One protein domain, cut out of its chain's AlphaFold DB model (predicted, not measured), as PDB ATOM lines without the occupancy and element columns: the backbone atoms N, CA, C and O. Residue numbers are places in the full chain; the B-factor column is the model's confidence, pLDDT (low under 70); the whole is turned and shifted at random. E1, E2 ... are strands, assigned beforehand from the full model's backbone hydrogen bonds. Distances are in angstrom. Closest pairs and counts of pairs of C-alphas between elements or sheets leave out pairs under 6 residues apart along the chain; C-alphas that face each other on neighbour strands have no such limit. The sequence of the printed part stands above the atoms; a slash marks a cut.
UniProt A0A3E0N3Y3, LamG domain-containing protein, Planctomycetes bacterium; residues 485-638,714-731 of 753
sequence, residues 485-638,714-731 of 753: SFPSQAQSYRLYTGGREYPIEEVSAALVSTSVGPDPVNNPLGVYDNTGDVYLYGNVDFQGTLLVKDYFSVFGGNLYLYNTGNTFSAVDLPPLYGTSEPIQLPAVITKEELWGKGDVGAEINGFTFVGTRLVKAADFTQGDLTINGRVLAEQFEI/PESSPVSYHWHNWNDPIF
ATOM      1  N   SER A 485      68.574 -31.132 312.248       84.88
ATOM      2  CA  SER A 485      68.674 -31.666 310.889       84.88
ATOM      3  C   SER A 485      68.701 -33.192 310.908       84.88
ATOM      4  O   SER A 485      69.532 -33.782 311.605       84.88
ATOM      5  N   PHE A 486      67.859 -33.830 310.093       88.06
ATOM      6  CA  PHE A 486      67.854 -35.286 309.947       88.06
ATOM      7  C   PHE A 486      69.175 -35.810 309.335       88.06
ATOM      8  O   PHE A 486      69.651 -35.246 308.343       88.06
ATOM      9  N   PRO A 487      69.765 -36.901 309.860       88.00
ATOM     10  CA  PRO A 487      71.052 -37.431 309.406       88.00
ATOM     11  C   PRO A 487      70.951 -38.309 308.140       88.00
ATOM     12  O   PRO A 487      71.350 -39.473 308.136       88.00
ATOM     13  N   SER A 488      70.466 -37.752 307.026       84.31
ATOM     14  CA  SER A 488      70.176 -38.515 305.792       84.31
ATOM     15  C   SER A 488      71.385 -39.218 305.158       84.31
ATOM     16  O   SER A 488      71.216 -40.163 304.399       84.31
ATOM     17  N   GLN A 489      72.606 -38.737 305.417       84.19
ATOM     18  CA  GLN A 489      73.841 -39.241 304.791       84.19
ATOM     19  C   GLN A 489      74.722 -40.061 305.746       84.19
ATOM     20  O   GLN A 489      75.844 -40.402 305.386       84.19
ATOM     21  N   ALA A 490      74.260 -40.359 306.965       90.06
ATOM     22  CA  ALA A 490      75.040 -41.162 307.906       90.06
ATOM     23  C   ALA A 490      75.288 -42.566 307.324       90.06
ATOM     24  O   ALA A 490      74.333 -43.242 306.954       90.06
ATOM     25  N   GLN A 491      76.544 -43.003 307.230       92.19
ATOM     26  CA  GLN A 491      76.922 -44.356 306.766       92.19
ATOM     27  C   GLN A 491      77.869 -45.069 307.733       92.19
ATOM     28  O   GLN A 491      78.005 -46.289 307.706       92.19
ATOM     29  N   SER A 492      78.535 -44.301 308.583       95.12
ATOM     30  CA  SER A 492      79.467 -44.769 309.591       95.12
ATOM     31  C   SER A 492      79.462 -43.790 310.762       95.12
ATOM     32  O   SER A 492      78.893 -42.699 310.669       95.12
ATOM     33  N   TYR A 493      80.079 -44.182 311.870       95.94
ATOM     34  CA  TYR A 493      80.313 -43.307 313.015       95.94
ATOM     35  C   TYR A 493      81.675 -43.588 313.654       95.94
ATOM     36  O   TYR A 493      82.298 -44.633 313.432       95.94
ATOM     37  N   ARG A 494      82.153 -42.634 314.460       95.81
ATOM     38  CA  ARG A 494      83.388 -42.762 315.247       95.81
ATOM     39  C   ARG A 494      83.126 -42.412 316.702       95.81
ATOM     40  O   ARG A 494      82.523 -41.391 317.015       95.81
ATOM     41  N   LEU A 495      83.653 -43.232 317.602       96.50
ATOM     42  CA  LEU A 495      83.477 -43.033 319.040       96.50
ATOM     43  C   LEU A 495      84.283 -41.849 319.577       96.50
ATOM     44  O   LEU A 495      83.817 -41.110 320.438       96.50
ATOM     45  N   TYR A 496      85.494 -41.647 319.066       96.50
ATOM     46  CA  TYR A 496      86.382 -40.572 319.492       96.50
ATOM     47  C   TYR A 496      87.300 -40.120 318.354       96.50
ATOM     48  O   TYR A 496      87.433 -40.787 317.325       96.50
ATOM     49  N   THR A 497      87.932 -38.959 318.524       95.50
ATOM     50  CA  THR A 497      88.872 -38.403 317.534       95.50
ATOM     51  C   THR A 497      90.061 -39.348 317.320       95.50
ATOM     52  O   THR A 497      90.773 -39.669 318.265       95.50
ATOM     53  N   GLY A 498      90.273 -39.805 316.082       93.81
ATOM     54  CA  GLY A 498      91.279 -40.829 315.768       93.81
ATOM     55  C   GLY A 498      90.854 -42.267 316.113       93.81
ATOM     56  O   GLY A 498      91.669 -43.178 316.040       93.81
ATOM     57  N   GLY A 499      89.600 -42.501 316.500       95.50
ATOM     58  CA  GLY A 499      89.068 -43.846 316.713       95.50
ATOM     59  C   GLY A 499      88.736 -44.581 315.415       95.50
ATOM     60  O   GLY A 499      88.727 -43.991 314.330       95.50
ATOM     61  N   ARG A 500      88.432 -45.876 315.549       95.31
ATOM     62  CA  ARG A 500      87.976 -46.719 314.440       95.31
ATOM     63  C   ARG A 500      86.660 -46.192 313.881       95.31
ATOM     64  O   ARG A 500      85.809 -45.688 314.614       95.31
ATOM     65  N   GLU A 501      86.516 -46.323 312.572       95.19
ATOM     66  CA  GLU A 501      85.271 -46.052 311.870       95.19
ATOM     67  C   GLU A 501      84.413 -47.316 311.828       95.19
ATOM     68  O   GLU A 501      84.867 -48.370 311.375       95.19
ATOM     69  N   TYR A 502      83.189 -47.202 312.333       96.25
ATOM     70  CA  TYR A 502      82.225 -48.292 312.408       96.25
ATOM     71  C   TYR A 502      81.157 -48.078 311.338       96.25
ATOM     72  O   TYR A 502      80.509 -47.030 311.364       96.25
ATOM     73  N   PRO A 503      80.985 -49.002 310.377       96.12
ATOM     74  CA  PRO A 503      79.890 -48.909 309.419       96.12
ATOM     75  C   PRO A 503      78.549 -49.072 310.143       96.12
ATOM     76  O   PRO A 503      78.436 -49.869 311.072       96.12
ATOM     77  N   ILE A 504      77.539 -48.320 309.711       95.19
ATOM     78  CA  ILE A 504      76.159 -48.503 310.167       95.19
ATOM     79  C   ILE A 504      75.574 -49.683 309.392       95.19
ATOM     80  O   ILE A 504      75.654 -49.723 308.163       95.19
ATOM     81  N   GLU A 505      75.042 -50.666 310.113       94.00
ATOM     82  CA  GLU A 505      74.469 -51.872 309.517       94.00
ATOM     83  C   GLU A 505      72.992 -51.656 309.156       94.00
ATOM     84  O   GLU A 505      72.241 -51.067 309.932       94.00
ATOM     85  N   GLU A 506      72.561 -52.168 308.002       93.12
ATOM     86  CA  GLU A 506      71.167 -52.049 307.560       93.12
ATOM     87  C   GLU A 506      70.305 -53.180 308.150       93.12
ATOM     88  O   GLU A 506      70.644 -54.363 308.033       93.12
ATOM     89  N   VAL A 507      69.165 -52.836 308.755       94.31
ATOM     90  CA  VAL A 507      68.152 -53.803 309.215       94.31
ATOM     91  C   VAL A 507      67.101 -54.074 308.144       94.31
ATOM     92  O   VAL A 507      66.837 -53.256 307.260       94.31
ATOM     93  N   SER A 508      66.453 -55.238 308.226       92.50
ATOM     94  CA  SER A 508      65.370 -55.593 307.311       92.50
ATOM     95  C   SER A 508      64.144 -54.699 307.496       92.50
ATOM     96  O   SER A 508      63.790 -54.330 308.611       92.50
ATOM     97  N   ALA A 509      63.434 -54.439 306.395       91.69
ATOM     98  CA  ALA A 509      62.191 -53.664 306.406       91.69
ATOM     99  C   ALA A 509      61.095 -54.294 307.284       91.69
ATOM    100  O   ALA A 509      60.270 -53.582 307.829       91.69
ATOM    101  N   ALA A 510      61.065 -55.619 307.445       93.88
ATOM    102  CA  ALA A 510      60.135 -56.300 308.344       93.88
ATOM    103  C   ALA A 510      60.913 -57.021 309.449       93.88
ATOM    104  O   ALA A 510      61.789 -57.836 309.149       93.88
ATOM    105  N   LEU A 511      60.577 -56.735 310.705       93.12
ATOM    106  CA  LEU A 511      61.171 -57.338 311.897       93.12
ATOM    107  C   LEU A 511      60.088 -58.071 312.693       93.12
ATOM    108  O   LEU A 511      59.009 -57.536 312.949       93.12
ATOM    109  N   VAL A 512      60.371 -59.319 313.071       94.25
ATOM    110  CA  VAL A 512      59.447 -60.187 313.819       94.25
ATOM    111  C   VAL A 512      60.258 -61.025 314.792       94.25
ATOM    112  O   VAL A 512      61.178 -61.721 314.356       94.25
ATOM    113  N   SER A 513      59.942 -60.980 316.089       93.38
ATOM    114  CA  SER A 513      60.645 -61.767 317.117       93.38
ATOM    115  C   SER A 513      62.178 -61.668 317.016       93.38
ATOM    116  O   SER A 513      62.889 -62.670 317.122       93.38
ATOM    117  N   THR A 514      62.680 -60.477 316.689       94.31
ATOM    118  CA  THR A 514      64.090 -60.221 316.378       94.31
ATOM    119  C   THR A 514      64.721 -59.447 317.527       94.31
ATOM    120  O   THR A 514      64.113 -58.510 318.023       94.31
ATOM    121  N   SER A 515      65.933 -59.814 317.941       95.00
ATOM    122  CA  SER A 515      66.716 -59.022 318.892       95.00
ATOM    123  C   SER A 515      67.951 -58.479 318.184       95.00
ATOM    124  O   SER A 515      68.681 -59.243 317.547       95.00
ATOM    125  N   VAL A 516      68.134 -57.163 318.243       94.38
ATOM    126  CA  VAL A 516      69.227 -56.422 317.607       94.38
ATOM    127  C   VAL A 516      69.858 -55.531 318.673       94.38
ATOM    128  O   VAL A 516      69.139 -54.902 319.444       94.38
ATOM    129  N   GLY A 517      71.187 -55.485 318.747       94.12
ATOM    130  CA  GLY A 517      71.872 -54.781 319.826       94.12
ATOM    131  C   GLY A 517      73.343 -54.499 319.547       94.12
ATOM    132  O   GLY A 517      73.861 -54.903 318.507       94.12
ATOM    133  N   PRO A 518      74.038 -53.816 320.469       95.38
ATOM    134  CA  PRO A 518      75.436 -53.457 320.285       95.38
ATOM    135  C   PRO A 518      76.364 -54.682 320.242       95.38
ATOM    136  O   PRO A 518      76.234 -55.627 321.019       95.38
ATOM    137  N   ASP A 519      77.373 -54.614 319.375       94.25
ATOM    138  CA  ASP A 519      78.536 -55.506 319.345       94.25
ATOM    139  C   ASP A 519      79.787 -54.665 319.664       94.25
ATOM    140  O   ASP A 519      80.173 -53.839 318.833       94.25
ATOM    141  N   PRO A 520      80.469 -54.874 320.809       94.06
ATOM    142  CA  PRO A 520      81.647 -54.091 321.206       94.06
ATOM    143  C   PRO A 520      82.763 -53.990 320.148       94.06
ATOM    144  O   PRO A 520      83.542 -53.036 320.156       94.06
ATOM    145  N   VAL A 521      82.863 -54.953 319.230       93.56
ATOM    146  CA  VAL A 521      83.914 -55.019 318.207       93.56
ATOM    147  C   VAL A 521      83.478 -54.384 316.889       93.56
ATOM    148  O   VAL A 521      84.297 -53.725 316.240       93.56
ATOM    149  N   ASN A 522      82.230 -54.605 316.470       94.31
ATOM    150  CA  ASN A 522      81.762 -54.257 315.120       94.31
ATOM    151  C   ASN A 522      80.728 -53.129 315.088       94.31
ATOM    152  O   ASN A 522      80.738 -52.345 314.144       94.31
ATOM    153  N   ASN A 523      79.884 -53.018 316.112       95.81
ATOM    154  CA  ASN A 523      78.841 -52.000 316.214       95.81
ATOM    155  C   ASN A 523      78.593 -51.633 317.691       95.81
ATOM    156  O   ASN A 523      77.551 -51.980 318.250       95.81
ATOM    157  N   PRO A 524      79.552 -50.974 318.361       95.19
ATOM    158  CA  PRO A 524      79.549 -50.815 319.818       95.19
ATOM    159  C   PRO A 524      78.369 -50.017 320.373       95.19
ATOM    160  O   PRO A 524      78.064 -50.142 321.554       95.19
ATOM    161  N   LEU A 525      77.707 -49.208 319.544       95.19
ATOM    162  CA  LEU A 525      76.541 -48.415 319.945       95.19
ATOM    163  C   LEU A 525      75.210 -49.003 319.473       95.19
ATOM    164  O   LEU A 525      74.167 -48.419 319.751       95.19
ATOM    165  N   GLY A 526      75.234 -50.123 318.741       95.75
ATOM    166  CA  GLY A 526      74.026 -50.705 318.158       95.75
ATOM    167  C   GLY A 526      73.317 -49.722 317.225       95.75
ATOM    168  O   GLY A 526      72.104 -49.549 317.311       95.75
ATOM    169  N   VAL A 527      74.070 -49.013 316.377       96.19
ATOM    170  CA  VAL A 527      73.469 -48.110 315.390       96.19
ATOM    171  C   VAL A 527      73.142 -48.907 314.144       96.19
ATOM    172  O   VAL A 527      74.038 -49.492 313.532       96.19
ATOM    173  N   TYR A 528      71.879 -48.866 313.746       95.69
ATOM    174  CA  TYR A 528      71.421 -49.465 312.504       95.69
ATOM    175  C   TYR A 528      70.633 -48.466 311.680       95.69
ATOM    176  O   TYR A 528      70.068 -47.509 312.216       95.69
ATOM    177  N   ASP A 529      70.566 -48.701 310.376       94.88
ATOM    178  CA  ASP A 529      69.711 -47.936 309.487       94.88
ATOM    179  C   ASP A 529      68.756 -48.795 308.663       94.88
ATOM    180  O   ASP A 529      68.830 -50.020 308.611       94.88
ATOM    181  N   ASN A 530      67.793 -48.124 308.049       93.44
ATOM    182  CA  ASN A 530      66.988 -48.659 306.970       93.44
ATOM    183  C   ASN A 530      66.721 -47.526 305.979       93.44
ATOM    184  O   ASN A 530      66.527 -46.385 306.393       93.44
ATOM    185  N   THR A 531      66.732 -47.828 304.683       88.50
ATOM    186  CA  THR A 531      66.520 -46.822 303.627       88.50
ATOM    187  C   THR A 531      65.087 -46.777 303.083       88.50
ATOM    188  O   THR A 531      64.831 -46.141 302.069       88.50
ATOM    189  N   GLY A 532      64.130 -47.431 303.734       89.19
ATOM    190  CA  GLY A 532      62.713 -47.392 303.393       89.19
ATOM    191  C   GLY A 532      61.844 -47.358 304.645       89.19
ATOM    192  O   GLY A 532      62.146 -46.660 305.608       89.19
ATOM    193  N   ASP A 533      60.738 -48.094 304.620       91.75
ATOM    194  CA  ASP A 533      59.868 -48.240 305.786       91.75
ATOM    195  C   ASP A 533      60.264 -49.457 306.623       91.75
ATOM    196  O   ASP A 533      60.611 -50.515 306.083       91.75
ATOM    197  N   VAL A 534      60.126 -49.327 307.941       93.81
ATOM    198  CA  VAL A 534      60.349 -50.409 308.902       93.81
ATOM    199  C   VAL A 534      59.025 -50.805 309.548       93.81
ATOM    200  O   VAL A 534      58.291 -49.967 310.062       93.81
ATOM    201  N   TYR A 535      58.734 -52.101 309.544       92.94
ATOM    202  CA  TYR A 535      57.525 -52.722 310.070       92.94
ATOM    203  C   TYR A 535      57.913 -53.690 311.188       92.94
ATOM    204  O   TYR A 535      58.595 -54.691 310.946       92.94
ATOM    205  N   LEU A 536      57.463 -53.416 312.407       92.69
ATOM    206  CA  LEU A 536      57.664 -54.275 313.572       92.69
ATOM    207  C   LEU A 536      56.386 -55.063 313.827       92.69
ATOM    208  O   LEU A 536      55.352 -54.456 314.064       92.69
ATOM    209  N   TYR A 537      56.443 -56.395 313.769       89.56
ATOM    210  CA  TYR A 537      55.273 -57.272 313.950       89.56
ATOM    211  C   TYR A 537      55.259 -58.009 315.302       89.56
ATOM    212  O   TYR A 537      54.654 -59.080 315.414       89.56
ATOM    213  N   GLY A 538      55.897 -57.453 316.333       86.81
ATOM    214  CA  GLY A 538      55.842 -57.955 317.707       86.81
ATOM    215  C   GLY A 538      57.090 -58.713 318.163       86.81
ATOM    216  O   GLY A 538      57.809 -59.325 317.365       86.81
ATOM    217  N   ASN A 539      57.307 -58.702 319.482       91.38
ATOM    218  CA  ASN A 539      58.445 -59.310 320.190       91.38
ATOM    219  C   ASN A 539      59.828 -58.897 319.652       91.38
ATOM    220  O   ASN A 539      60.757 -59.709 319.656       91.38
ATOM    221  N   VAL A 540      59.963 -57.677 319.131       94.31
ATOM    222  CA  VAL A 540      61.251 -57.158 318.662       94.31
ATOM    223  C   VAL A 540      61.930 -56.383 319.782       94.31
ATOM    224  O   VAL A 540      61.337 -55.447 320.294       94.31
ATOM    225  N   ASP A 541      63.163 -56.748 320.130       95.19
ATOM    226  CA  ASP A 541      63.983 -56.033 321.113       95.19
ATOM    227  C   ASP A 541      65.149 -55.335 320.414       95.19
ATOM    228  O   ASP A 541      66.017 -55.988 319.831       95.19
ATOM    229  N   PHE A 542      65.155 -54.009 320.445       95.12
ATOM    230  CA  PHE A 542      66.133 -53.179 319.765       95.12
ATOM    231  C   PHE A 542      66.943 -52.372 320.782       95.12
ATOM    232  O   PHE A 542      66.407 -51.519 321.487       95.12
ATOM    233  N   GLN A 543      68.251 -52.607 320.839       96.06
ATOM    234  CA  GLN A 543      69.167 -51.927 321.754       96.06
ATOM    235  C   GLN A 543      70.145 -51.047 320.963       96.06
ATOM    236  O   GLN A 543      70.951 -51.554 320.185       96.06
ATOM    237  N   GLY A 544      70.083 -49.730 321.156       95.56
ATOM    238  CA  GLY A 544      70.915 -48.752 320.452       95.56
ATOM    239  C   GLY A 544      70.090 -47.676 319.752       95.56
ATOM    240  O   GLY A 544      69.126 -47.168 320.320       95.56
ATOM    241  N   THR A 545      70.481 -47.323 318.526       96.50
ATOM    242  CA  THR A 545      69.845 -46.263 317.727       96.50
ATOM    243  C   THR A 545      69.375 -46.815 316.386       96.50
ATOM    244  O   THR A 545      70.186 -47.294 315.594       96.50
ATOM    245  N   LEU A 546      68.081 -46.685 316.092       96.31
ATOM    246  CA  LEU A 546      67.527 -46.978 314.769       96.31
ATOM    247  C   LEU A 546      67.365 -45.695 313.942       96.31
ATOM    248  O   LEU A 546      66.645 -44.779 314.343       96.31
ATOM    249  N   LEU A 547      67.998 -45.655 312.767       95.00
ATOM    250  CA  LEU A 547      67.868 -44.596 311.764       95.00
ATOM    251  C   LEU A 547      66.952 -45.047 310.615       95.00
ATOM    252  O   LEU A 547      67.390 -45.761 309.715       95.00
ATOM    253  N   VAL A 548      65.701 -44.597 310.594       94.56
ATOM    254  CA  VAL A 548      64.762 -44.892 309.498       94.56
ATOM    255  C   VAL A 548      64.807 -43.743 308.489       94.56
ATOM    256  O   VAL A 548      64.324 -42.645 308.761       94.56
ATOM    257  N   LYS A 549      65.479 -43.966 307.357       89.94
ATOM    258  CA  LYS A 549      65.812 -42.966 306.329       89.94
ATOM    259  C   LYS A 549      64.927 -43.133 305.095       89.94
ATOM    260  O   LYS A 549      64.388 -44.204 304.842       89.94
ATOM    261  N   ASP A 550      64.857 -42.094 304.275       81.69
ATOM    262  CA  ASP A 550      64.244 -42.131 302.952       81.69
ATOM    263  C   ASP A 550      65.253 -42.556 301.868       81.69
ATOM    264  O   ASP A 550      66.395 -42.088 301.818       81.69
ATOM    265  N   TYR A 551      64.844 -43.427 300.942       68.94
ATOM    266  CA  TYR A 551      65.645 -43.702 299.750       68.94
ATOM    267  C   TYR A 551      65.445 -42.570 298.749       68.94
ATOM    268  O   TYR A 551      64.380 -42.488 298.139       68.94
ATOM    269  N   PHE A 552      66.477 -41.736 298.560       56.16
ATOM    270  CA  PHE A 552      66.661 -40.773 297.461       56.16
ATOM    271  C   PHE A 552      65.452 -40.667 296.500       56.16
ATOM    272  O   PHE A 552      65.485 -41.238 295.407       56.16
ATOM    273  N   SER A 553      64.416 -39.903 296.885       53.88
ATOM    274  CA  SER A 553      63.202 -39.548 296.111       53.88
ATOM    275  C   SER A 553      62.011 -40.529 296.031       53.88
ATOM    276  O   SER A 553      61.090 -40.270 295.254       53.88
ATOM    277  N   VAL A 554      61.956 -41.593 296.837       54.59
ATOM    278  CA  VAL A 554      60.754 -42.444 296.983       54.59
ATOM    279  C   VAL A 554      60.183 -42.273 298.391       54.59
ATOM    280  O   VAL A 554      60.946 -42.293 299.352       54.59
ATOM    281  N   PHE A 555      58.859 -42.098 298.511       61.94
ATOM    282  CA  PHE A 555      58.167 -42.079 299.808       61.94
ATOM    283  C   PHE A 555      58.568 -43.322 300.617       61.94
ATOM    284  O   PHE A 555      58.403 -44.446 300.141       61.94
ATOM    285  N   GLY A 556      59.140 -43.096 301.792       73.06
ATOM    286  CA  GLY A 556      59.691 -44.097 302.694       73.06
ATOM    287  C   GLY A 556      60.302 -43.385 303.899       73.06
ATOM    288  O   GLY A 556      60.344 -42.158 303.915       73.06
ATOM    289  N   GLY A 557      60.798 -44.117 304.887       86.81
ATOM    290  CA  GLY A 557      61.325 -43.512 306.105       86.81
ATOM    291  C   GLY A 557      60.317 -43.508 307.251       86.81
ATOM    292  O   GLY A 557      60.473 -42.700 308.161       86.81
ATOM    293  N   ASN A 558      59.283 -44.355 307.189       92.38
ATOM    294  CA  ASN A 558      58.278 -44.507 308.236       92.38
ATOM    295  C   ASN A 558      58.600 -45.695 309.145       92.38
ATOM    296  O   ASN A 558      59.037 -46.754 308.684       92.38
ATOM    297  N   LEU A 559      58.314 -45.543 310.434       94.19
ATOM    298  CA  LEU A 559      58.386 -46.616 311.417       94.19
ATOM    299  C   LEU A 559      56.978 -47.032 311.835       94.19
ATOM    300  O   LEU A 559      56.273 -46.271 312.494       94.19
ATOM    301  N   TYR A 560      56.592 -48.257 311.500       91.94
ATOM    302  CA  TYR A 560      55.305 -48.825 311.872       91.94
ATOM    303  C   TYR A 560      55.455 -49.859 312.990       91.94
ATOM    304  O   TYR A 560      56.153 -50.866 312.845       91.94
ATOM    305  N   LEU A 561      54.749 -49.622 314.090       91.12
ATOM    306  CA  LEU A 561      54.659 -50.495 315.251       91.12
ATOM    307  C   LEU A 561      53.347 -51.285 315.178       91.12
ATOM    308  O   LEU A 561      52.269 -50.693 315.236       91.12
ATOM    309  N   TYR A 562      53.456 -52.610 315.062       86.75
ATOM    310  CA  TYR A 562      52.349 -53.565 315.124       86.75
ATOM    311  C   TYR A 562      52.621 -54.647 316.173       86.75
ATOM    312  O   TYR A 562      53.764 -55.015 316.460       86.75
ATOM    313  N   ASN A 563      51.541 -55.241 316.660       85.75
ATOM    314  CA  ASN A 563      51.491 -56.257 317.703       85.75
ATOM    315  C   ASN A 563      52.190 -55.820 319.009       85.75
ATOM    316  O   ASN A 563      52.606 -54.675 319.201       85.75
ATOM    317  N   THR A 564      52.291 -56.747 319.957       87.19
ATOM    318  CA  THR A 564      52.828 -56.495 321.298       87.19
ATOM    319  C   THR A 564      54.266 -56.995 321.467       87.19
ATOM    320  O   THR A 564      54.752 -57.841 320.710       87.19
ATOM    321  N   GLY A 565      54.952 -56.469 322.483       88.06
ATOM    322  CA  GLY A 565      56.295 -56.883 322.889       88.06
ATOM    323  C   GLY A 565      57.433 -56.216 322.116       88.06
ATOM    324  O   GLY A 565      58.529 -56.764 322.100       88.06
ATOM    325  N   ASN A 566      57.192 -55.088 321.441       92.38
ATOM    326  CA  ASN A 566      58.267 -54.344 320.778       92.38
ATOM    327  C   ASN A 566      58.956 -53.413 321.786       92.38
ATOM    328  O   ASN A 566      58.286 -52.593 322.408       92.38
ATOM    329  N   THR A 567      60.272 -53.498 321.937       95.31
ATOM    330  CA  THR A 567      61.053 -52.653 322.844       95.31
ATOM    331  C   THR A 567      62.198 -51.970 322.113       95.31
ATOM    332  O   THR A 567      62.905 -52.588 321.321       95.31
ATOM    333  N   PHE A 568      62.401 -50.691 322.406       96.06
ATOM    334  CA  PHE A 568      63.593 -49.934 322.049       96.06
ATOM    335  C   PHE A 568      64.272 -49.464 323.329       96.06
ATOM    336  O   PHE A 568      63.604 -48.929 324.210       96.06
ATOM    337  N   SER A 569      65.585 -49.639 323.429       95.50
ATOM    338  CA  SER A 569      66.382 -49.160 324.561       95.50
ATOM    339  C   SER A 569      67.652 -48.490 324.061       95.50
ATOM    340  O   SER A 569      68.466 -49.129 323.395       95.50
ATOM    341  N   ALA A 570      67.839 -47.210 324.379       94.12
ATOM    342  CA  ALA A 570      69.091 -46.523 324.086       94.12
ATOM    343  C   ALA A 570      70.273 -47.169 324.837       94.12
ATOM    344  O   ALA A 570      70.120 -47.689 325.943       94.12
ATOM    345  N   VAL A 571      71.462 -47.129 324.230       94.75
ATOM    346  CA  VAL A 571      72.705 -47.634 324.834       94.75
ATOM    347  C   VAL A 571      73.411 -46.509 325.587       94.75
ATOM    348  O   VAL A 571      73.603 -45.417 325.044       94.75
ATOM    349  N   ASP A 572      73.833 -46.795 326.819       93.94
ATOM    350  CA  ASP A 572      74.609 -45.869 327.642       93.94
ATOM    351  C   ASP A 572      76.044 -45.733 327.121       93.94
ATOM    352  O   ASP A 572      76.805 -46.697 327.016       93.94
ATOM    353  N   LEU A 573      76.436 -44.497 326.832       94.19
ATOM    354  CA  LEU A 573      77.817 -44.107 326.588       94.19
ATOM    355  C   LEU A 573      78.547 -43.873 327.923       94.19
ATOM    356  O   LEU A 573      77.921 -43.488 328.918       94.19
ATOM    357  N   PRO A 574      79.887 -44.007 327.945       92.69
ATOM    358  CA  PRO A 574      80.690 -43.629 329.100       92.69
ATOM    359  C   PRO A 574      80.413 -42.180 329.546       92.69
ATOM    360  O   PRO A 574      80.400 -41.281 328.699       92.69
ATOM    361  N   PRO A 575      80.225 -41.924 330.855       93.69
ATOM    362  CA  PRO A 575      79.972 -40.579 331.356       93.69
ATOM    363  C   PRO A 575      81.195 -39.675 331.156       93.69
ATOM    364  O   PRO A 575      82.334 -40.134 331.025       93.69
ATOM    365  N   LEU A 576      80.968 -38.360 331.170       95.12
ATOM    366  CA  LEU A 576      82.067 -37.400 331.179       95.12
ATOM    367  C   LEU A 576      82.841 -37.481 332.501       95.12
ATOM    368  O   LEU A 576      82.299 -37.744 333.571       95.12
ATOM    369  N   TYR A 577      84.136 -37.201 332.437       94.31
ATOM    370  CA  TYR A 577      85.006 -37.177 333.602       94.31
ATOM    371  C   TYR A 577      84.454 -36.248 334.687       94.31
ATOM    372  O   TYR A 577      84.263 -35.050 334.468       94.31
ATOM    373  N   GLY A 578      84.254 -36.806 335.880       93.00
ATOM    374  CA  GLY A 578      83.706 -36.085 337.026       93.00
ATOM    375  C   GLY A 578      82.177 -36.072 337.098       93.00
ATOM    376  O   GLY A 578      81.647 -35.507 338.053       93.00
ATOM    377  N   THR A 579      81.477 -36.704 336.152       92.94
ATOM    378  CA  THR A 579      80.026 -36.923 336.204       92.94
ATOM    379  C   THR A 579      79.702 -38.411 336.356       92.94
ATOM    380  O   THR A 579      80.549 -39.281 336.157       92.94
ATOM    381  N   SER A 580      78.469 -38.703 336.769       90.38
ATOM    382  CA  SER A 580      77.917 -40.064 336.839       90.38
ATOM    383  C   SER A 580      76.641 -40.225 336.014       90.38
ATOM    384  O   SER A 580      76.055 -41.302 336.016       90.38
ATOM    385  N   GLU A 581      76.177 -39.150 335.374       89.69
ATOM    386  CA  GLU A 581      74.993 -39.184 334.520       89.69
ATOM    387  C   GLU A 581      75.335 -39.909 333.213       89.69
ATOM    388  O   GLU A 581      76.308 -39.519 332.551       89.69
ATOM    389  N   PRO A 582      74.578 -40.957 332.846       90.19
ATOM    390  CA  PRO A 582      74.772 -41.644 331.582       90.19
ATOM    391  C   PRO A 582      74.433 -40.710 330.423       90.19
ATOM    392  O   PRO A 582      73.557 -39.840 330.516       90.19
ATOM    393  N   ILE A 583      75.146 -40.906 329.319       93.56
ATOM    394  CA  ILE A 583      74.922 -40.169 328.081       93.56
ATOM    395  C   ILE A 583      74.291 -41.137 327.090       93.56
ATOM    396  O   ILE A 583      74.809 -42.232 326.901       93.56
ATOM    397  N   GLN A 584      73.208 -40.740 326.437       94.88
ATOM    398  CA  GLN A 584      72.518 -41.594 325.469       94.88
ATOM    399  C   GLN A 584      72.362 -40.883 324.127       94.88
ATOM    400  O   GLN A 584      72.074 -39.685 324.062       94.88
ATOM    401  N   LEU A 585      72.535 -41.638 323.043       94.44
ATOM    402  CA  LEU A 585      72.045 -41.231 321.728       94.44
ATOM    403  C   LEU A 585      70.525 -41.469 321.653       94.44
ATOM    404  O   LEU A 585      69.986 -42.226 322.463       94.44
ATOM    405  N   PRO A 586      69.812 -40.853 320.694       94.69
ATOM    406  CA  PRO A 586      68.410 -41.178 320.456       94.69
ATOM    407  C   PRO A 586      68.192 -42.675 320.221       94.69
ATOM    408  O   PRO A 586      68.966 -43.305 319.503       94.69
ATOM    409  N   ALA A 587      67.125 -43.235 320.789       96.25
ATOM    410  CA  ALA A 587      66.753 -44.630 320.552       96.25
ATOM    411  C   ALA A 587      66.176 -44.810 319.138       96.25
ATOM    412  O   ALA A 587      66.477 -45.776 318.437       96.25
ATOM    413  N   VAL A 588      65.373 -43.836 318.695       96.31
ATOM    414  CA  VAL A 588      64.692 -43.854 317.398       96.31
ATOM    415  C   VAL A 588      64.833 -42.499 316.715       96.31
ATOM    416  O   VAL A 588      64.547 -41.455 317.305       96.31
ATOM    417  N   ILE A 589      65.250 -42.519 315.450       95.25
ATOM    418  CA  ILE A 589      65.280 -41.356 314.563       95.25
ATOM    419  C   ILE A 589      64.609 -41.763 313.252       95.25
ATOM    420  O   ILE A 589      65.205 -42.466 312.438       95.25
ATOM    421  N   THR A 590      63.377 -41.312 313.040       94.88
ATOM    422  CA  THR A 590      62.626 -41.564 311.804       94.88
ATOM    423  C   THR A 590      62.536 -40.299 310.954       94.88
ATOM    424  O   THR A 590      62.405 -39.194 311.488       94.88
ATOM    425  N   LYS A 591      62.698 -40.434 309.634       92.44
ATOM    426  CA  LYS A 591      62.688 -39.308 308.689       92.44
ATOM    427  C   LYS A 591      61.286 -38.763 308.479       92.44
ATOM    428  O   LYS A 591      61.127 -37.547 308.386       92.44
ATOM    429  N   GLU A 592      60.327 -39.671 308.382       91.94
ATOM    430  CA  GLU A 592      58.927 -39.372 308.142       91.94
ATOM    431  C   GLU A 592      58.146 -39.672 309.425       91.94
ATOM    432  O   GLU A 592      58.376 -39.028 310.456       91.94
ATOM    433  N   GLU A 593      57.240 -40.648 309.384       92.50
ATOM    434  CA  GLU A 593      56.258 -40.856 310.433       92.50
ATOM    435  C   GLU A 593      56.662 -41.971 311.411       92.50
ATOM    436  O   GLU A 593      57.405 -42.902 311.080       92.50
ATOM    437  N   LEU A 594      56.146 -41.885 312.638       93.69
ATOM    438  CA  LEU A 594      56.111 -42.991 313.596       93.69
ATOM    439  C   LEU A 594      54.649 -43.339 313.844       93.69
ATOM    440  O   LEU A 594      53.893 -42.495 314.323       93.69
ATOM    441  N   TRP A 595      54.252 -44.560 313.503       88.06
ATOM    442  CA  TRP A 595      52.865 -45.016 313.548       88.06
ATOM    443  C   TRP A 595      52.692 -46.187 314.503       88.06
ATOM    444  O   TRP A 595      53.314 -47.233 314.321       88.06
ATOM    445  N   GLY A 596      51.773 -46.052 315.455       84.81
ATOM    446  CA  GLY A 596      51.164 -47.190 316.145       84.81
ATOM    447  C   GLY A 596      49.826 -47.541 315.496       84.81
ATOM    448  O   GLY A 596      48.919 -46.707 315.518       84.81
ATOM    449  N   LYS A 597      49.702 -48.747 314.918       72.88
ATOM    450  CA  LYS A 597      48.500 -49.191 314.190       72.88
ATOM    451  C   LYS A 597      48.051 -50.601 314.602       72.88
ATOM    452  O   LYS A 597      48.873 -51.515 314.648       72.88
ATOM    453  N   GLY A 598      46.744 -50.799 314.798       72.12
ATOM    454  CA  GLY A 598      46.171 -52.083 315.229       72.12
ATOM    455  C   GLY A 598      46.464 -52.407 316.699       72.12
ATOM    456  O   GLY A 598      46.475 -51.515 317.544       72.12
ATOM    457  N   ASP A 599      46.714 -53.680 317.021       74.75
ATOM    458  CA  ASP A 599      47.215 -54.052 318.348       74.75
ATOM    459  C   ASP A 599      48.651 -53.541 318.491       74.75
ATOM    460  O   ASP A 599      49.498 -53.922 317.691       74.75
ATOM    461  N   VAL A 600      48.964 -52.709 319.482       75.94
ATOM    462  CA  VAL A 600      50.324 -52.189 319.693       75.94
ATOM    463  C   VAL A 600      50.667 -52.254 321.166       75.94
ATOM    464  O   VAL A 600      50.087 -51.548 321.973       75.94
ATOM    465  N   GLY A 601      51.657 -53.070 321.512       83.38
ATOM    466  CA  GLY A 601      52.314 -53.040 322.819       83.38
ATOM    467  C   GLY A 601      53.785 -52.745 322.605       83.38
ATOM    468  O   GLY A 601      54.556 -53.683 322.383       83.38
ATOM    469  N   ALA A 602      54.150 -51.467 322.589       89.75
ATOM    470  CA  ALA A 602      55.496 -51.023 322.270       89.75
ATOM    471  C   ALA A 602      56.037 -50.063 323.330       89.75
ATOM    472  O   ALA A 602      55.329 -49.166 323.781       89.75
ATOM    473  N   GLU A 603      57.301 -50.236 323.696       93.56
ATOM    474  CA  GLU A 603      57.990 -49.399 324.670       93.56
ATOM    475  C   GLU A 603      59.259 -48.813 324.050       93.56
ATOM    476  O   GLU A 603      60.113 -49.550 323.557       93.56
ATOM    477  N   ILE A 604      59.391 -47.489 324.063       95.44
ATOM    478  CA  ILE A 604      60.591 -46.787 323.608       95.44
ATOM    479  C   ILE A 604      61.242 -46.109 324.809       95.44
ATOM    480  O   ILE A 604      60.722 -45.132 325.339       95.44
ATOM    481  N   ASN A 605      62.394 -46.627 325.227       95.81
ATOM    482  CA  ASN A 605      63.214 -46.100 326.311       95.81
ATOM    483  C   ASN A 605      64.351 -45.255 325.727       95.81
ATOM    484  O   ASN A 605      65.393 -45.781 325.327       95.81
ATOM    485  N   GLY A 606      64.139 -43.941 325.652       94.56
ATOM    486  CA  GLY A 606      65.109 -42.998 325.105       94.56
ATOM    487  C   GLY A 606      64.486 -41.852 324.310       94.56
ATOM    488  O   GLY A 606      63.277 -41.788 324.082       94.56
ATOM    489  N   PHE A 607      65.343 -40.943 323.847       94.81
ATOM    490  CA  PHE A 607      64.928 -39.833 322.994       94.81
ATOM    491  C   PHE A 607      64.420 -40.349 321.642       94.81
ATOM    492  O   PHE A 607      65.078 -41.169 320.995       94.81
ATOM    493  N   THR A 608      63.279 -39.825 321.201       96.12
ATOM    494  CA  THR A 608      62.612 -40.189 319.949       96.12
ATOM    495  C   THR A 608      62.472 -38.963 319.055       96.12
ATOM    496  O   THR A 608      61.819 -37.984 319.420       96.12
ATOM    497  N   PHE A 609      63.072 -39.021 317.868       94.81
ATOM    498  CA  PHE A 609      62.922 -38.007 316.827       94.81
ATOM    499  C   PHE A 609      62.024 -38.519 315.704       94.81
ATOM    500  O   PHE A 609      62.304 -39.569 315.122       94.81
ATOM    501  N   VAL A 610      60.997 -37.742 315.364       95.00
ATOM    502  CA  VAL A 610      60.058 -38.029 314.277       95.00
ATOM    503  C   VAL A 610      60.049 -36.862 313.306       95.00
ATOM    504  O   VAL A 610      59.534 -35.798 313.625       95.00
ATOM    505  N   GLY A 611      60.656 -37.044 312.135       92.25
ATOM    506  CA  GLY A 611      60.912 -35.962 311.188       92.25
ATOM    507  C   GLY A 611      59.663 -35.298 310.622       92.25
ATOM    508  O   GLY A 611      59.752 -34.125 310.272       92.25
ATOM    509  N   THR A 612      58.532 -36.006 310.584       91.81
ATOM    510  CA  THR A 612      57.227 -35.429 310.251       91.81
ATOM    511  C   THR A 612      56.219 -35.708 311.365       91.81
ATOM    512  O   THR A 612      56.131 -34.950 312.332       91.81
ATOM    513  N   ARG A 613      55.466 -36.803 311.294       91.56
ATOM    514  CA  ARG A 613      54.280 -36.988 312.135       91.56
ATOM    515  C   ARG A 613      54.378 -38.194 313.062       91.56
ATOM    516  O   ARG A 613      54.583 -39.320 312.613       91.56
ATOM    517  N   LEU A 614      54.176 -37.977 314.360       92.19
ATOM    518  CA  LEU A 614      53.911 -39.063 315.306       92.19
ATOM    519  C   LEU A 614      52.401 -39.294 315.357       92.19
ATOM    520  O   LEU A 614      51.661 -38.385 315.733       92.19
ATOM    521  N   VAL A 615      51.972 -40.500 314.979       85.94
ATOM    522  CA  VAL A 615      50.563 -40.894 314.913       85.94
ATOM    523  C   VAL A 615      50.293 -42.100 315.802       85.94
ATOM    524  O   VAL A 615      50.869 -43.177 315.618       85.94
ATOM    525  N   LYS A 616      49.333 -41.950 316.713       84.25
ATOM    526  CA  LYS A 616      48.586 -43.087 317.259       84.25
ATOM    527  C   LYS A 616      47.268 -43.190 316.494       84.25
ATOM    528  O   LYS A 616      46.468 -42.262 316.560       84.25
ATOM    529  N   ALA A 617      47.064 -44.280 315.752       67.94
ATOM    530  CA  ALA A 617      45.924 -44.428 314.845       67.94
ATOM    531  C   ALA A 617      44.605 -44.759 315.573       67.94
ATOM    532  O   ALA A 617      44.594 -45.219 316.722       67.94
ATOM    533  N   ALA A 618      43.477 -44.539 314.894       61.03
ATOM    534  CA  ALA A 618      42.148 -44.820 315.430       61.03
ATOM    535  C   ALA A 618      41.839 -46.319 315.549       61.03
ATOM    536  O   ALA A 618      41.109 -46.731 316.443       61.03
ATOM    537  N   ASP A 619      42.420 -47.169 314.702       61.50
ATOM    538  CA  ASP A 619      42.200 -48.627 314.698       61.50
ATOM    539  C   ASP A 619      42.949 -49.378 315.815       61.50
ATOM    540  O   ASP A 619      43.145 -50.590 315.749       61.50
ATOM    541  N   PHE A 620      43.362 -48.650 316.847       63.03
ATOM    542  CA  PHE A 620      44.078 -49.154 318.001       63.03
ATOM    543  C   PHE A 620      43.145 -49.955 318.917       63.03
ATOM    544  O   PHE A 620      42.300 -49.384 319.610       63.03
ATOM    545  N   THR A 621      43.275 -51.281 318.890       57.06
ATOM    546  CA  THR A 621      42.344 -52.212 319.549       57.06
ATOM    547  C   THR A 621      42.837 -52.726 320.902       57.06
ATOM    548  O   THR A 621      42.020 -52.912 321.805       57.06
ATOM    549  N   GLN A 622      44.147 -52.950 321.072       62.31
ATOM    550  CA  GLN A 622      44.733 -53.492 322.307       62.31
ATOM    551  C   GLN A 622      46.229 -53.146 322.463       62.31
ATOM    552  O   GLN A 622      46.971 -53.136 321.485       62.31
ATOM    553  N   GLY A 623      46.690 -52.974 323.711       67.00
ATOM    554  CA  GLY A 623      48.090 -52.694 324.077       67.00
ATOM    555  C   GLY A 623      48.362 -51.200 324.291       67.00
ATOM    556  O   GLY A 623      47.459 -50.406 324.091       67.00
ATOM    557  N   ASP A 624      49.567 -50.819 324.724       77.69
ATOM    558  CA  ASP A 624      49.972 -49.416 324.892       77.69
ATOM    559  C   ASP A 624      51.214 -49.088 324.055       77.69
ATOM    560  O   ASP A 624      52.155 -49.884 323.981       77.69
ATOM    561  N   LEU A 625      51.260 -47.880 323.482       87.62
ATOM    562  CA  LEU A 625      52.511 -47.258 323.052       87.62
ATOM    563  C   LEU A 625      53.042 -46.404 324.205       87.62
ATOM    564  O   LEU A 625      52.438 -45.396 324.567       87.62
ATOM    565  N   THR A 626      54.165 -46.804 324.790       91.69
ATOM    566  CA  THR A 626      54.828 -46.057 325.861       91.69
ATOM    567  C   THR A 626      56.159 -45.517 325.367       91.69
ATOM    568  O   THR A 626      56.978 -46.265 324.841       91.69
ATOM    569  N   ILE A 627      56.398 -44.224 325.556       94.62
ATOM    570  CA  ILE A 627      57.704 -43.603 325.343       94.62
ATOM    571  C   ILE A 627      58.183 -43.064 326.689       94.62
ATOM    572  O   ILE A 627      57.620 -42.110 327.228       94.62
ATOM    573  N   ASN A 628      59.215 -43.708 327.225       94.94
ATOM    574  CA  ASN A 628      59.931 -43.308 328.427       94.94
ATOM    575  C   ASN A 628      61.142 -42.477 327.990       94.94
ATOM    576  O   ASN A 628      62.222 -43.009 327.710       94.94
ATOM    577  N   GLY A 629      60.940 -41.174 327.862       94.12
ATOM    578  CA  GLY A 629      61.937 -40.247 327.356       94.12
ATOM    579  C   GLY A 629      61.309 -38.991 326.768       94.12
ATOM    580  O   GLY A 629      60.178 -38.619 327.082       94.12
ATOM    581  N   ARG A 630      62.046 -38.343 325.868       94.00
ATOM    582  CA  ARG A 630      61.593 -37.129 325.175       94.00
ATOM    583  C   ARG A 630      61.229 -37.409 323.733       94.00
ATOM    584  O   ARG A 630      61.920 -38.158 323.043       94.00
ATOM    585  N   VAL A 631      60.188 -36.734 323.266       95.69
ATOM    586  CA  VAL A 631      59.702 -36.798 321.891       95.69
ATOM    587  C   VAL A 631      59.866 -35.442 321.225       95.69
ATOM    588  O   VAL A 631      59.413 -34.421 321.739       95.69
ATOM    589  N   LEU A 632      60.470 -35.450 320.041       95.00
ATOM    590  CA  LEU A 632      60.548 -34.306 319.146       95.00
ATOM    591  C   LEU A 632      59.882 -34.694 317.817       95.00
ATOM    592  O   LEU A 632      60.377 -35.600 317.145       95.00
ATOM    593  N   ALA A 633      58.788 -34.020 317.438       95.12
ATOM    594  CA  ALA A 633      58.032 -34.289 316.202       95.12
ATOM    595  C   ALA A 633      57.606 -33.005 315.454       95.12
ATOM    596  O   ALA A 633      57.398 -31.967 316.083       95.12
ATOM    597  N   GLU A 634      57.473 -33.028 314.122       93.88
ATOM    598  CA  GLU A 634      56.944 -31.868 313.376       93.88
ATOM    599  C   GLU A 634      55.459 -31.689 313.674       93.88
ATOM    600  O   GLU A 634      54.990 -30.575 313.895       93.88
ATOM    601  N   GLN A 635      54.737 -32.803 313.725       94.12
ATOM    602  CA  GLN A 635      53.328 -32.869 314.055       94.12
ATOM    603  C   GLN A 635      53.066 -34.021 315.024       94.12
ATOM    604  O   GLN A 635      53.612 -35.118 314.888       94.12
ATOM    605  N   PHE A 636      52.183 -33.768 315.984       93.62
ATOM    606  CA  PHE A 636      51.711 -34.752 316.941       93.62
ATOM    607  C   PHE A 636      50.204 -34.981 316.770       93.62
ATOM    608  O   PHE A 636      49.408 -34.040 316.844       93.62
ATOM    609  N   GLU A 637      49.812 -36.230 316.512       91.38
ATOM    610  CA  GLU A 637      48.419 -36.614 316.285       91.38
ATOM    611  C   GLU A 637      48.082 -37.909 317.034       91.38
ATOM    612  O   GLU A 637      48.600 -38.991 316.756       91.38
ATOM    613  N   ILE A 638      47.176 -37.793 317.995       87.06
ATOM    614  CA  ILE A 638      46.512 -38.918 318.641       87.06
ATOM    615  C   ILE A 638      45.102 -38.963 318.071       87.06
ATOM    616  O   ILE A 638      44.283 -38.096 318.368       87.06
ATOM    617  N   PRO A 714      58.666 -38.517 331.082       90.06
ATOM    618  CA  PRO A 714      60.089 -38.236 331.174       90.06
ATOM    619  C   PRO A 714      60.847 -39.447 331.731       90.06
ATOM    620  O   PRO A 714      60.265 -40.412 332.235       90.06
ATOM    621  N   GLU A 715      62.173 -39.397 331.651       87.06
ATOM    622  CA  GLU A 715      63.022 -40.486 332.116       87.06
ATOM    623  C   GLU A 715      62.847 -40.709 333.627       87.06
ATOM    624  O   GLU A 715      62.819 -39.768 334.423       87.06
ATOM    625  N   SER A 716      62.791 -41.973 334.054       80.88
ATOM    626  CA  SER A 716      62.688 -42.329 335.479       80.88
ATOM    627  C   SER A 716      63.975 -42.047 336.268       80.88
ATOM    628  O   SER A 716      63.972 -42.067 337.500       80.88
ATOM    629  N   SER A 717      65.087 -41.806 335.569       83.19
ATOM    630  CA  SER A 717      66.400 -41.466 336.118       83.19
ATOM    631  C   SER A 717      67.062 -40.379 335.265       83.19
ATOM    632  O   SER A 717      66.810 -40.338 334.063       83.19
ATOM    633  N   PRO A 718      67.918 -39.511 335.837       84.25
ATOM    634  CA  PRO A 718      68.606 -38.476 335.069       84.25
ATOM    635  C   PRO A 718      69.484 -39.078 333.964       84.25
ATOM    636  O   PRO A 718      70.397 -39.852 334.251       84.25
ATOM    637  N   VAL A 719      69.217 -38.694 332.715       89.94
ATOM    638  CA  VAL A 719      69.989 -39.068 331.523       89.94
ATOM    639  C   VAL A 719      70.306 -37.803 330.732       89.94
ATOM    640  O   VAL A 719      69.457 -36.926 330.573       89.94
ATOM    641  N   SER A 720      71.527 -37.716 330.205       90.44
ATOM    642  CA  SER A 720      71.925 -36.655 329.279       90.44
ATOM    643  C   SER A 720      71.832 -37.147 327.834       90.44
ATOM    644  O   SER A 720      72.663 -37.933 327.382       90.44
ATOM    645  N   TYR A 721      70.848 -36.670 327.072       92.44
ATOM    646  CA  TYR A 721      70.796 -36.980 325.644       92.44
ATOM    647  C   TYR A 721      71.818 -36.172 324.846       92.44
ATOM    648  O   TYR A 721      71.998 -34.969 325.064       92.44
ATOM    649  N   HIS A 722      72.417 -36.819 323.848       92.56
ATOM    650  CA  HIS A 722      73.321 -36.188 322.894       92.56
ATOM    651  C   HIS A 722      72.823 -36.362 321.460       92.56
ATOM    652  O   HIS A 722      72.753 -37.480 320.948       92.56
ATOM    653  N   TRP A 723      72.526 -35.253 320.780       91.25
ATOM    654  CA  TRP A 723      72.298 -35.281 319.337       91.25
ATOM    655  C   TRP A 723      73.627 -35.248 318.589       91.25
ATOM    656  O   TRP A 723      74.317 -34.227 318.546       91.25
ATOM    657  N   HIS A 724      73.969 -36.374 317.977       88.81
ATOM    658  CA  HIS A 724      75.248 -36.560 317.320       88.81
ATOM    659  C   HIS A 724      75.230 -36.107 315.851       88.81
ATOM    660  O   HIS A 724      74.379 -36.522 315.063       88.81
ATOM    661  N   ASN A 725      76.214 -35.289 315.458       88.12
ATOM    662  CA  ASN A 725      76.555 -35.113 314.049       88.12
ATOM    663  C   ASN A 725      77.399 -36.304 313.587       88.12
ATOM    664  O   ASN A 725      78.567 -36.408 313.939       88.12
ATOM    665  N   TRP A 726      76.814 -37.152 312.749       88.56
ATOM    666  CA  TRP A 726      77.381 -38.424 312.292       88.56
ATOM    667  C   TRP A 726      78.680 -38.314 311.476       88.56
ATOM    668  O   TRP A 726      79.323 -39.324 311.216       88.56
ATOM    669  N   ASN A 727      79.076 -37.106 311.065       86.94
ATOM    670  CA  ASN A 727      80.372 -36.868 310.419       86.94
ATOM    671  C   ASN A 727      81.508 -36.614 311.423       86.94
ATOM    672  O   ASN A 727      82.684 -36.722 311.069       86.94
ATOM    673  N   ASP A 728      81.161 -36.241 312.651       91.06
ATOM    674  CA  ASP A 728      82.105 -35.933 313.716       91.06
ATOM    675  C   ASP A 728      82.288 -37.162 314.620       91.06
ATOM    676  O   ASP A 728      81.460 -38.067 314.629       91.06
ATOM    677  N   PRO A 729      83.371 -37.247 315.403       94.31
ATOM    678  CA  PRO A 729      83.452 -38.221 316.483       94.31
ATOM    679  C   PRO A 729      82.555 -37.826 317.668       94.31
ATOM    680  O   PRO A 729      82.328 -36.642 317.935       94.31
ATOM    681  N   ILE A 730      82.066 -38.812 318.424       95.75
ATOM    682  CA  ILE A 730      81.231 -38.561 319.614       95.75
ATOM    683  C   ILE A 730      82.032 -37.830 320.692       95.75
ATOM    684  O   ILE A 730      81.616 -36.765 321.142       95.75
ATOM    685  N   PHE A 731      83.202 -38.355 321.065       96.44
ATOM    686  CA  PHE A 731      84.104 -37.713 322.018       96.44
ATOM    687  C   PHE A 731      85.248 -36.975 321.313       96.44
ATOM    688  O   PHE A 731      85.958 -37.508 320.449       96.44
TER     689      PHE A 731
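What this domain is: This is residues 485 to 638 and 714 to 731 of the 753 residues of the protein "LamG domain-containing protein" of Planctomycetes bacterium (UniProt A0A3E0N3Y3). The chain is wound in stacked, three-sided turns, a short solenoid: E3, E6, E8 and the first parts of E10 and E12 make one wall, E4 with the first parts of E7 and E9 and the last parts of E10 and E12 a second, and E5, the last parts of E7 and E9, and E11 a third. Residues 505 to 516, without a named strand, add a turn beyond E3, E4 and E5, and a small sheet of E2, E1 and E13 lies off one side. The printed part has 172 residues, with no named helix and thirteen strands, E1 to E13 in order; the class is all strand, with 72 residues in named elements, under half. The branched sheet of ten strands is parallel, and the small sheet, in the order E2, E1, E13, is mixed. The whole is compact, with a radius of gyration of the C-alphas of 15.5 A and spans of 49, 38 and 30 A.

How they stand to each other: E1, residues 492 to 496, and E2, residues 501 to 503, form a hairpin, with N 493 and O 502 at 2.9 A. E13, residues 729 to 731, is parallel to E1, with N 730 and O 494 at 3.0 A. These three strands are apart from those of the large sheet. There E3, residues 527 to 530, is parallel to E6, residues 545 to 548, with N 547 and O 528 at 2.8 A. On the other side of E6 is E8, residues 588 to 590, with N 589 and O 546 at 2.9 A. E7, residues 559 to 569, has on one side E4, residues 534 to 536, with N 560 and O 534 at 2.8 A, and E5, residues 541 to 543, with N 542 and O 567 at 2.8 A. On its other side is E9, residues 594 to 605, with N 595 and O 559 at 2.8 A. E10, residues 608 to 616, pairs with E8, N 609 and O 588 at 2.9 A, and with E9, N 615 and O 594 at 2.8 A. E11, residues 625 to 628, is parallel to E9, with N 626 and O 602 at 2.8 A. E12, residues 631 to 638, is parallel to E10, with N 632 and O 608 at 2.9 A.

Where its parts are: E1 begins at C-alpha 492 (79.467, -44.769, 309.591) and is 12.8 A long. E7, 15.6 A from first to last C-alpha, bends by 130 degrees at Asn 563; E9, 14.9 A, by 141 degrees at Gly 598; E10, 14.6 A, by 114 degrees at Gly 611; and E12, 13.7 A, by 108 degrees at Glu 634. E13 ends at C-alpha 731 (84.104, -37.713, 322.018).

The domain as a whole: The C-alphas farthest apart, of Gly 498 and Thr 621, are 50.4 A apart. Residues 639 to 713 are not printed; C-alphas 638 and 714 are 18.5 A apart across the cut. The links E2 to E3 and E7 to E8 are long. Mean pLDDT of the printed part is 89.6, with residues 551 to 555 and 617 to 623 under 70.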